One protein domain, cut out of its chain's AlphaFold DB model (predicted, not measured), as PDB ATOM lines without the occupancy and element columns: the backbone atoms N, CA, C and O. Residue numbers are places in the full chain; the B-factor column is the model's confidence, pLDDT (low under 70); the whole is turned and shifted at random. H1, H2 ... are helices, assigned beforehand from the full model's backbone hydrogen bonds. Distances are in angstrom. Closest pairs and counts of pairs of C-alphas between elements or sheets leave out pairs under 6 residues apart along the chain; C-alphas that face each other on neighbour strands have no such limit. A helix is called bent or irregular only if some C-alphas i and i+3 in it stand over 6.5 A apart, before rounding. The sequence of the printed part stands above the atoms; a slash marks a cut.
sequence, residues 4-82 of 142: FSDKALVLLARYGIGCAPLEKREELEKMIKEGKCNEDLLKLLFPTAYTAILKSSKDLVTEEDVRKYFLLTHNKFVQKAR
ATOM      1  N   PHE A   4     165.135 210.761  98.721       92.19
ATOM      2  CA  PHE A   4     166.100 210.066  99.571       92.19
ATOM      3  C   PHE A   4     166.458 208.690  99.008       92.19
ATOM      4  O   PHE A   4     165.639 208.011  98.395       92.19
ATOM      5  N   SER A   5     167.698 208.263  99.245       94.00
ATOM      6  CA  SER A   5     168.055 206.844  99.168       94.00
ATOM      7  C   SER A   5     167.516 206.086 100.387       94.00
ATOM      8  O   SER A   5     167.434 206.653 101.479       94.00
ATOM      9  N   ASP A   6     167.236 204.787 100.243       94.12
ATOM     10  CA  ASP A   6     166.773 203.938 101.357       94.12
ATOM     11  C   ASP A   6     167.701 204.025 102.576       94.12
ATOM     12  O   ASP A   6     167.249 204.170 103.712       94.12
ATOM     13  N   LYS A   7     169.020 204.024 102.342       95.12
ATOM     14  CA  LYS A   7     170.017 204.148 103.411       95.12
ATOM     15  C   LYS A   7     169.957 205.503 104.117       95.12
ATOM     16  O   LYS A   7     170.102 205.552 105.336       95.12
ATOM     17  N   ALA A   8     169.703 206.588 103.384       95.69
ATOM     18  CA  ALA A   8     169.526 207.909 103.979       95.69
ATOM     19  C   ALA A   8     168.258 207.972 104.844       95.69
ATOM     20  O   ALA A   8     168.295 208.551 105.928       95.69
ATOM     21  N   LEU A   9     167.159 207.342 104.412       96.94
ATOM     22  CA  LEU A   9     165.934 207.254 105.214       96.94
ATOM     23  C   LEU A   9     166.165 206.456 106.502       96.94
ATOM     24  O   LEU A   9     165.794 206.915 107.579       96.94
ATOM     25  N   VAL A  10     166.831 205.302 106.413       97.25
ATOM     26  CA  VAL A  10     167.189 204.504 107.597       97.25
ATOM     27  C   VAL A  10     168.076 205.306 108.543       97.25
ATOM     28  O   VAL A  10     167.815 205.337 109.744       97.25
ATOM     29  N   LEU A  11     169.091 206.000 108.026       96.81
ATOM     30  CA  LEU A  11     169.977 206.806 108.861       96.81
ATOM     31  C   LEU A  11     169.225 207.970 109.524       96.81
ATOM     32  O   LEU A  11     169.393 208.202 110.720       96.81
ATOM     33  N   LEU A  12     168.333 208.650 108.794       97.12
ATOM     34  CA  LEU A  12     167.462 209.685 109.353       97.12
ATOM     35  C   LEU A  12     166.583 209.128 110.482       97.12
ATOM     36  O   LEU A  12     166.464 209.768 111.524       97.12
ATOM     37  N   ALA A  13     166.011 207.934 110.310       97.44
ATOM     38  CA  ALA A  13     165.231 207.272 111.351       97.44
ATOM     39  C   ALA A  13     166.079 206.969 112.595       97.44
ATOM     40  O   ALA A  13     165.639 207.238 113.712       97.44
ATOM     41  N   ARG A  14     167.311 206.475 112.417       97.00
ATOM     42  CA  ARG A  14     168.228 206.171 113.524       97.00
ATOM     43  C   ARG A  14     168.622 207.411 114.325       97.00
ATOM     44  O   ARG A  14     168.584 207.366 115.550       97.00
ATOM     45  N   TYR A  15     168.938 208.526 113.663       96.62
ATOM     46  CA  TYR A  15     169.150 209.797 114.362       96.62
ATOM     47  C   TYR A  15     167.847 210.303 115.003       96.62
ATOM     48  O   TYR A  15     167.854 210.808 116.121       96.62
ATOM     49  N   GLY A  16     166.709 210.180 114.324       95.38
ATOM     50  CA  GLY A  16     165.443 210.759 114.769       95.38
ATOM     51  C   GLY A  16     164.738 210.011 115.904       95.38
ATOM     52  O   GLY A  16     163.938 210.617 116.614       95.38
ATOM     53  N   ILE A  17     165.009 208.721 116.111       96.06
ATOM     54  CA  ILE A  17     164.165 207.865 116.962       96.06
ATOM     55  C   ILE A  17     164.036 208.348 118.415       96.06
ATOM     56  O   ILE A  17     162.948 208.283 118.986       96.06
ATOM     57  N   GLY A  18     165.094 208.924 118.995       92.31
ATOM     58  CA  GLY A  18     165.039 209.503 120.342       92.31
ATOM     59  C   GLY A  18     164.095 210.710 120.461       92.31
ATOM     60  O   GLY A  18     163.578 210.979 121.546       92.31
ATOM     61  N   CYS A  19     163.812 211.400 119.350       91.62
ATOM     62  CA  CYS A  19     162.838 212.492 119.258       91.62
ATOM     63  C   CYS A  19     161.411 212.020 118.952       91.62
ATOM     64  O   CYS A  19     160.481 212.814 119.079       91.62
ATOM     65  N   ALA A  20     161.217 210.778 118.499       93.94
ATOM     66  CA  ALA A  20     159.898 210.303 118.099       93.94
ATOM     67  C   ALA A  20     158.968 210.118 119.319       93.94
ATOM     68  O   ALA A  20     159.451 209.738 120.400       93.94
ATOM     69  N   PRO A  21     157.643 210.326 119.149       93.94
ATOM     70  CA  PRO A  21     156.633 209.919 120.127       93.94
ATOM     71  C   PRO A  21     156.788 208.441 120.498       93.94
ATOM     72  O   PRO A  21     157.153 207.629 119.644       93.94
ATOM     73  N   LEU A  22     156.533 208.088 121.761       91.69
ATOM     74  CA  LEU A  22     156.795 206.742 122.288       91.69
ATOM     75  C   LEU A  22     156.082 205.654 121.474       91.69
ATOM     76  O   LEU A  22     156.697 204.654 121.120       91.69
ATOM     77  N   GLU A  23     154.831 205.899 121.092       93.75
ATOM     78  CA  GLU A  23     153.984 205.005 120.301       93.75
ATOM     79  C   GLU A  23     154.487 204.770 118.867       93.75
ATOM     80  O   GLU A  23     154.072 203.817 118.212       93.75
ATOM     81  N   LYS A  24     155.389 205.625 118.369       94.81
ATOM     82  CA  LYS A  24     156.013 205.493 117.045       94.81
ATOM     83  C   LYS A  24     157.412 204.898 117.085       94.81
ATOM     84  O   LYS A  24     157.935 204.524 116.036       94.81
ATOM     85  N   ARG A  25     158.026 204.776 118.266       94.56
ATOM     86  CA  ARG A  25     159.394 204.251 118.381       94.56
ATOM     87  C   ARG A  25     159.473 202.796 117.956       94.56
ATOM     88  O   ARG A  25     160.344 202.479 117.165       94.56
ATOM     89  N   GLU A  26     158.556 201.942 118.401       92.69
ATOM     90  CA  GLU A  26     158.576 200.516 118.037       92.69
ATOM     91  C   GLU A  26     158.438 200.294 116.522       92.69
ATOM     92  O   GLU A  26     159.161 199.482 115.943       92.69
ATOM     93  N   GLU A  27     157.562 201.067 115.868       94.50
ATOM     94  CA  GLU A  27     157.404 201.066 114.410       94.50
ATOM     95  C   GLU A  27     158.722 201.456 113.720       94.50
ATOM     96  O   GLU A  27     159.206 200.730 112.850       94.50
ATOM     97  N   LEU A  28     159.361 202.544 114.168       95.69
ATOM     98  CA  LEU A  28     160.660 202.974 113.646       95.69
ATOM     99  C   LEU A  28     161.773 201.950 113.906       95.69
ATOM    100  O   LEU A  28     162.561 201.684 113.002       95.69
ATOM    101  N   GLU A  29     161.849 201.349 115.099       94.50
ATOM    102  CA  GLU A  29     162.852 200.323 115.415       94.50
ATOM    103  C   GLU A  29     162.736 199.129 114.458       94.50
ATOM    104  O   GLU A  29     163.752 198.610 113.990       94.50
ATOM    105  N   LYS A  30     161.506 198.706 114.138       94.44
ATOM    106  CA  LYS A  30     161.255 197.631 113.174       94.44
ATOM    107  C   LYS A  30     161.760 198.004 111.779       94.44
ATOM    108  O   LYS A  30     162.523 197.247 111.187       94.44
ATOM    109  N   MET A  31     161.404 199.188 111.292       95.62
ATOM    110  CA  MET A  31     161.815 199.685 109.972       95.62
ATOM    111  C   MET A  31     163.339 199.831 109.850       95.62
ATOM    112  O   MET A  31     163.938 199.460 108.838       95.62
ATOM    113  N   ILE A  32     163.990 200.318 110.911       95.81
ATOM    114  CA  ILE A  32     165.450 200.421 110.987       95.81
ATOM    115  C   ILE A  32     166.095 199.034 110.872       95.81
ATOM    116  O   ILE A  32     167.059 198.880 110.122       95.81
ATOM    117  N   LYS A  33     165.571 198.027 111.585       92.75
ATOM    118  CA  LYS A  33     166.078 196.642 111.539       92.75
ATOM    119  C   LYS A  33     165.860 195.981 110.177       92.75
ATOM    120  O   LYS A  33     166.707 195.215 109.732       92.75
ATOM    121  N   GLU A  34     164.759 196.300 109.504       94.38
ATOM    122  CA  GLU A  34     164.455 195.826 108.147       94.38
ATOM    123  C   GLU A  34     165.271 196.553 107.061       94.38
ATOM    124  O   GLU A  34     165.271 196.137 105.901       94.38
ATOM    125  N   GLY A  35     165.974 197.635 107.417       93.69
ATOM    126  CA  GLY A  35     166.788 198.418 106.490       93.69
ATOM    127  C   GLY A  35     165.969 199.216 105.472       93.69
ATOM    128  O   GLY A  35     166.510 199.622 104.444       93.69
ATOM    129  N   LYS A  36     164.676 199.445 105.738       92.69
ATOM    130  CA  LYS A  36     163.763 200.198 104.869       92.69
ATOM    131  C   LYS A  36     162.861 201.089 105.704       92.69
ATOM    132  O   LYS A  36     162.220 200.625 106.639       92.69
ATOM    133  N   CYS A  37     162.783 202.366 105.349       94.44
ATOM    134  CA  CYS A  37     161.953 203.342 106.050       94.44
ATOM    135  C   CYS A  37     160.941 204.000 105.104       94.44
ATOM    136  O   CYS A  37     161.206 204.181 103.921       94.44
ATOM    137  N   ASN A  38     159.779 204.365 105.644       93.88
ATOM    138  CA  ASN A  38     158.711 205.061 104.936       93.88
ATOM    139  C   ASN A  38     159.007 206.562 104.974       93.88
ATOM    140  O   ASN A  38     159.011 207.177 106.042       93.88
ATOM    141  N   GLU A  39     159.264 207.141 103.806       95.38
ATOM    142  CA  GLU A  39     159.622 208.549 103.665       95.38
ATOM    143  C   GLU A  39     158.527 209.502 104.164       95.38
ATOM    144  O   GLU A  39     158.839 210.456 104.877       95.38
ATOM    145  N   ASP A  40     157.253 209.220 103.879       95.06
ATOM    146  CA  ASP A  40     156.131 210.053 104.330       95.06
ATOM    147  C   ASP A  40     156.013 210.061 105.856       95.06
ATOM    148  O   ASP A  40     155.783 211.112 106.464       95.06
ATOM    149  N   LEU A  41     156.245 208.910 106.496       94.94
ATOM    150  CA  LEU A  41     156.295 208.822 107.953       94.94
ATOM    151  C   LEU A  41     157.456 209.652 108.514       94.94
ATOM    152  O   LEU A  41     157.258 210.430 109.447       94.94
ATOM    153  N   LEU A  42     158.660 209.534 107.950       96.31
ATOM    154  CA  LEU A  42     159.819 210.302 108.421       96.31
ATOM    155  C   LEU A  42     159.652 211.807 108.196       96.31
ATOM    156  O   LEU A  42     160.058 212.600 109.044       96.31
ATOM    157  N   LYS A  43     159.005 212.211 107.102       95.50
ATOM    158  CA  LYS A  43     158.633 213.602 106.835       95.50
ATOM    159  C   LYS A  43     157.641 214.135 107.868       95.50
ATOM    160  O   LYS A  43     157.763 215.288 108.277       95.50
ATOM    161  N   LEU A  44     156.686 213.309 108.302       96.00
ATOM    162  CA  LEU A  44     155.726 213.662 109.348       96.00
ATOM    163  C   LEU A  44     156.393 213.776 110.727       96.00
ATOM    164  O   LEU A  44     156.119 214.720 111.462       96.00
ATOM    165  N   LEU A  45     157.262 212.823 111.074       95.31
ATOM    166  CA  LEU A  45     157.898 212.757 112.392       95.31
ATOM    167  C   LEU A  45     159.050 213.756 112.551       95.31
ATOM    168  O   LEU A  45     159.240 214.311 113.633       95.31
ATOM    169  N   PHE A  46     159.809 214.011 111.484       94.69
ATOM    170  CA  PHE A  46     161.021 214.834 111.513       94.69
ATOM    171  C   PHE A  46     161.014 215.943 110.443       94.69
ATOM    172  O   PHE A  46     162.000 216.102 109.714       94.69
ATOM    173  N   PRO A  47     159.952 216.771 110.347       94.88
ATOM    174  CA  PRO A  47     159.760 217.705 109.234       94.88
ATOM    175  C   PRO A  47     160.889 218.732 109.107       94.88
ATOM    176  O   PRO A  47     161.300 219.084 107.997       94.88
ATOM    177  N   THR A  48     161.430 219.196 110.238       92.00
ATOM    178  CA  THR A  48     162.534 220.164 110.277       92.00
ATOM    179  C   THR A  48     163.824 219.575 109.717       92.00
ATOM    180  O   THR A  48     164.459 220.208 108.871       92.00
ATOM    181  N   ALA A  49     164.201 218.371 110.160       92.88
ATOM    182  CA  ALA A  49     165.399 217.689 109.678       92.88
ATOM    183  C   ALA A  49     165.264 217.362 108.190       92.88
ATOM    184  O   ALA A  49     166.123 217.734 107.394       92.88
ATOM    185  N   TYR A  50     164.129 216.778 107.808       93.56
ATOM    186  CA  TYR A  50     163.819 216.414 106.431       93.56
ATOM    187  C   TYR A  50     163.914 217.621 105.477       93.56
ATOM    188  O   TYR A  50     164.621 217.578 104.471       93.56
ATOM    189  N   THR A  51     163.290 218.750 105.836       92.62
ATOM    190  CA  THR A  51     163.336 219.983 105.028       92.62
ATOM    191  C   THR A  51     164.743 220.577 104.948       92.62
ATOM    192  O   THR A  51     165.136 221.093 103.901       92.62
ATOM    193  N   ALA A  52     165.499 220.555 106.048       91.69
ATOM    194  CA  ALA A  52     166.852 221.102 106.078       91.69
ATOM    195  C   ALA A  52     167.815 220.292 105.198       91.69
ATOM    196  O   ALA A  52     168.577 220.892 104.444       91.69
ATOM    197  N   ILE A  53     167.728 218.960 105.255       93.88
ATOM    198  CA  ILE A  53     168.544 218.048 104.447       93.88
ATOM    199  C   ILE A  53     168.227 218.225 102.956       93.88
ATOM    200  O   ILE A  53     169.139 218.436 102.158       93.88
ATOM    201  N   LEU A  54     166.943 218.255 102.578       91.06
ATOM    202  CA  LEU A  54     166.543 218.481 101.183       91.06
ATOM    203  C   LEU A  54     167.066 219.805 100.620       91.06
ATOM    204  O   LEU A  54     167.493 219.857  99.473       91.06
ATOM    205  N   LYS A  55     167.056 220.883 101.414       86.88
ATOM    206  CA  LYS A  55     167.561 222.194 100.968       86.88
ATOM    207  C   LYS A  55     169.063 222.197 100.685       86.88
ATOM    208  O   LYS A  55     169.522 223.053  99.933       86.88
ATOM    209  N   SER A  56     169.826 221.295 101.301       79.94
ATOM    210  CA  SER A  56     171.270 221.175 101.080       79.94
ATOM    211  C   SER A  56     171.654 220.245  99.928       79.94
ATOM    212  O   SER A  56     172.806 220.288  99.493       79.94
ATOM    213  N   SER A  57     170.721 219.447  99.408       79.19
ATOM    214  CA  SER A  57     170.988 218.433  98.384       79.19
ATOM    215  C   SER A  57     170.404 218.841  97.028       79.19
ATOM    216  O   SER A  57     169.354 219.473  96.947       79.19
ATOM    217  N   LYS A  58     171.109 218.510  95.938       71.94
ATOM    218  CA  LYS A  58     170.711 218.908  94.574       71.94
ATOM    219  C   LYS A  58     169.887 217.841  93.849       71.94
ATOM    220  O   LYS A  58     168.960 218.201  93.132       71.94
ATOM    221  N   ASP A  59     170.183 216.561  94.094       80.94
ATOM    222  CA  ASP A  59     169.622 215.431  93.341       80.94
ATOM    223  C   ASP A  59     169.093 214.325  94.264       80.94
ATOM    224  O   ASP A  59     167.931 214.349  94.652       80.94
ATOM    225  N   LEU A  60     169.932 213.363  94.652       90.12
ATOM    226  CA  LEU A  60     169.584 212.279  95.572       90.12
ATOM    227  C   LEU A  60     170.168 212.579  96.955       90.12
ATOM    228  O   LEU A  60     171.369 212.816  97.068       90.12
ATOM    229  N   VAL A  61     169.342 212.532  98.000       92.44
ATOM    230  CA  VAL A  61     169.810 212.623  99.387       92.44
ATOM    231  C   VAL A  61     170.459 211.305  99.798       92.44
ATOM    232  O   VAL A  61     169.853 210.224  99.748       92.44
ATOM    233  N   THR A  62     171.704 211.404 100.241       94.50
ATOM    234  CA  THR A  62     172.533 210.286 100.683       94.50
ATOM    235  C   THR A  62     172.696 210.272 102.200       94.50
ATOM    236  O   THR A  62     172.349 211.223 102.900       94.50
ATOM    237  N   GLU A  63     173.255 209.185 102.728       93.94
ATOM    238  CA  GLU A  63     173.636 209.093 104.142       93.94
ATOM    239  C   GLU A  63     174.562 210.245 104.560       93.94
ATOM    240  O   GLU A  63     174.462 210.757 105.670       93.94
ATOM    241  N   GLU A  64     175.430 210.694 103.652       92.38
ATOM    242  CA  GLU A  64     176.366 211.782 103.913       92.38
ATOM    243  C   GLU A  64     175.659 213.124 104.137       92.38
ATOM    244  O   GLU A  64     176.064 213.904 104.995       92.38
ATOM    245  N   ASP A  65     174.564 213.388 103.425       94.12
ATOM    246  CA  ASP A  65     173.753 214.589 103.639       94.12
ATOM    247  C   ASP A  65     173.084 214.567 105.024       94.12
ATOM    248  O   ASP A  65     173.059 215.579 105.732       94.12
ATOM    249  N   VAL A  66     172.607 213.392 105.451       95.44
ATOM    250  CA  VAL A  66     172.038 213.178 106.791       95.44
ATOM    251  C   VAL A  66     173.110 213.380 107.868       95.44
ATOM    252  O   VAL A  66     172.880 214.133 108.819       95.44
ATOM    253  N   ARG A  67     174.305 212.794 107.700       94.69
ATOM    254  CA  ARG A  67     175.455 212.993 108.603       94.69
ATOM    255  C   ARG A  67     175.831 214.462 108.721       94.69
ATOM    256  O   ARG A  67     175.917 214.980 109.834       94.69
ATOM    257  N   LYS A  68     176.001 215.152 107.585       92.88
ATOM    258  CA  LYS A  68     176.332 216.588 107.530       92.88
ATOM    259  C   LYS A  68     175.317 217.406 108.303       92.88
ATOM    260  O   LYS A  68     175.690 218.291 109.076       92.88
ATOM    261  N   TYR A  69     174.035 217.103 108.118       94.62
ATOM    262  CA  TYR A  69     172.988 217.775 108.860       94.62
ATOM    263  C   TYR A  69     173.130 217.546 110.367       94.62
ATOM    264  O   TYR A  69     173.242 218.534 111.090       94.62
ATOM    265  N   PHE A  70     173.171 216.301 110.851       94.94
ATOM    266  CA  PHE A  70     173.177 216.037 112.295       94.94
ATOM    267  C   PHE A  70     174.475 216.481 112.987       94.94
ATOM    268  O   PHE A  70     174.428 217.166 114.010       94.94
ATOM    269  N   LEU A  71     175.636 216.157 112.413       93.00
ATOM    270  CA  LEU A  71     176.935 216.415 113.038       93.00
ATOM    271  C   LEU A  71     177.357 217.885 112.974       93.00
ATOM    272  O   LEU A  71     178.016 218.362 113.902       93.00
ATOM    273  N   LEU A  72     176.969 218.618 111.922       91.50
ATOM    274  CA  LEU A  72     177.371 220.015 111.731       91.50
ATOM    275  C   LEU A  72     176.215 220.989 111.959       91.50
ATOM    276  O   LEU A  72     176.265 221.827 112.861       91.50
ATOM    277  N   THR A  73     175.174 220.914 111.129       92.06
ATOM    278  CA  THR A  73     174.116 221.934 111.085       92.06
ATOM    279  C   THR A  73     173.232 221.895 112.332       92.06
ATOM    280  O   THR A  73     173.047 222.914 112.999       92.06
ATOM    281  N   HIS A  74     172.720 220.717 112.675       91.88
ATOM    282  CA  HIS A  74     171.867 220.462 113.833       91.88
ATOM    283  C   HIS A  74     172.605 220.739 115.138       91.88
ATOM    284  O   HIS A  74     172.157 221.586 115.908       91.88
ATOM    285  N   ASN A  75     173.780 220.135 115.344       91.38
ATOM    286  CA  ASN A  75     174.608 220.398 116.522       91.38
ATOM    287  C   ASN A  75     174.883 221.898 116.719       91.38
ATOM    288  O   ASN A  75     174.724 222.416 117.825       91.38
ATOM    289  N   LYS A  76     175.206 222.635 115.646       89.88
ATOM    290  CA  LYS A  76     175.391 224.095 115.706       89.88
ATOM    291  C   LYS A  76     174.118 224.829 116.141       89.88
ATOM    292  O   LYS A  76     174.205 225.793 116.903       89.88
ATOM    293  N   PHE A  77     172.942 224.414 115.669       87.56
ATOM    294  CA  PHE A  77     171.667 225.011 116.082       87.56
ATOM    295  C   PHE A  77     171.323 224.699 117.539       87.56
ATOM    296  O   PHE A  77     170.955 225.606 118.287       87.56
ATOM    297  N   VAL A  78     171.498 223.449 117.960       85.56
ATOM    298  CA  VAL A  78     171.225 222.983 119.324       85.56
ATOM    299  C   VAL A  78     172.131 223.680 120.345       85.56
ATOM    300  O   VAL A  78     171.645 224.165 121.372       85.56
ATOM    301  N   GLN A  79     173.424 223.815 120.035       81.75
ATOM    302  CA  GLN A  79     174.385 224.549 120.861       81.75
ATOM    303  C   GLN A  79     173.998 226.024 121.009       81.75
ATOM    304  O   GLN A  79     173.950 226.540 122.125       81.75
ATOM    305  N   LYS A  80     173.647 226.700 119.904       79.69
ATOM    306  CA  LYS A  80     173.174 228.097 119.942       79.69
ATOM    307  C   LYS A  80     171.913 228.263 120.792       79.69
ATOM    308  O   LYS A  80     171.784 229.260 121.494       79.69
ATOM    309  N   ALA A  81     171.010 227.284 120.756       76.56
ATOM    310  CA  ALA A  81     169.780 227.285 121.543       76.56
ATOM    311  C   ALA A  81     169.982 226.915 123.028       76.56
ATOM    312  O   ALA A  81     169.005 226.903 123.773       76.56
ATOM    313  N   ARG A  82     171.215 226.599 123.465       70.44
ATOM    314  CA  ARG A  82     171.543 226.080 124.812       70.44
ATOM    315  C   ARG A  82     170.764 224.809 125.192       70.44
ATOM    316  O   ARG A  82     170.505 224.564 126.366       70.44
TER     317      ARG A  82
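This is residues 4 to 82 of the 142 residues of an uncharacterized protein of Candidatus Aenigmarchaeota archaeon (UniProt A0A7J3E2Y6). Three helices stand in a loose row, H2, H1 and H5, with H1 in the middle, and two shorter helices, H3 and H4, lie over one side of it, H3 on H1 and H4 crossing H5 steeply. H1 and H2 form a helical hairpin, while H5 runs beside H1 with its residues 63 to 70, and the stretch of residues 75 to 82, of which 75 to 80 belong to H5, sticks out free. The printed part has 79 residues with five named helices, H1 to H5 in that order, and no named strand; the class is all helix. The whole is compact, with a radius of gyration of the C-alphas of 12.1 A, and only just flat, spanning 32 by 32 by 18 A.

Begin at Phe 4 and go on to C-alpha 6 at (166.773, 203.938, 101.357), where H1 starts; it runs through residues 6 to 19, 20.2 A from first to last C-alpha. H1 is irregular, with C-alphas 15 and 18 at 7.3 A. After a tight link of 2 residues you reach H2, residues 22 to 34, which is 19.4 A long and only just irregular, with C-alphas 23 and 26 at 6.8 A. A tight link of 4 residues leads to H3, residues 39 to 45, 9.8 A long; find its C-alpha 39 at (159.622, 208.549, 103.665). One residue, a tight link, stands between H3 and H4, residues 47 to 56, which is 14.5 A long. A short link of 6 residues then brings you to H5, residues 63 to 80, the longest helix with 18 residues and 24.7 A; it is only just irregular, with C-alphas 71 and 74 at 6.53 A. It ends at C-alpha 80, at (173.174, 228.097, 119.942).

Start from H1, the hub, which touches three other helices. H1 and H2 touch and run opposite ways at a shallow tilt of 28 degrees; look for their closest C-alphas at Val 10 and Ile 32, 5.6 A apart. H3 touches residues 9 to 13 of H1 alone, the same way at a shallow tilt of 14 degrees, and the closest C-alphas, those of Leu 9 and Glu 39, are 6.6 A apart. H5 touches H1 with its residues 63 to 70 alone, the same way at a shallow tilt of 26 degrees; here the C-alphas of Ala 8 and Glu 63 are the closest, at 4.3 A. H4 and H5 touch through residues 65 to 69 of H5 alone, opposite ways at a steep tilt of 65 degrees, with the closest C-alphas, those of Ile 53 and Tyr 69, 6.3 A apart. H3 and H4 are close but not clearly touching, at a steep tilt of 54 degrees, and their closest C-alphas, those of Lys 43 and Tyr 50, are 5.9 A apart. H1 and H4 are near each other, while H2 is apart from H3, H4 and H5, and H3 is apart from H5. Along the backbones, every O i to N i+4 pair is within hydrogen-bond range in H3 and H4, against 8 of 10 in H1, 7 of 9 in H2 and 12 of 14 in H5.

The two C-alphas farthest apart are those of Glu 34 and Lys 80, 35.4 A. Look at residues 75 to 82, of which 75 to 80 belong to H5: they stand free, and the body without them spans 32 by 21 by 19 A. The printed part has no cut and no long link. The mean pLDDT of the printed part is 92.1, and no printed residue is under 70 in this model.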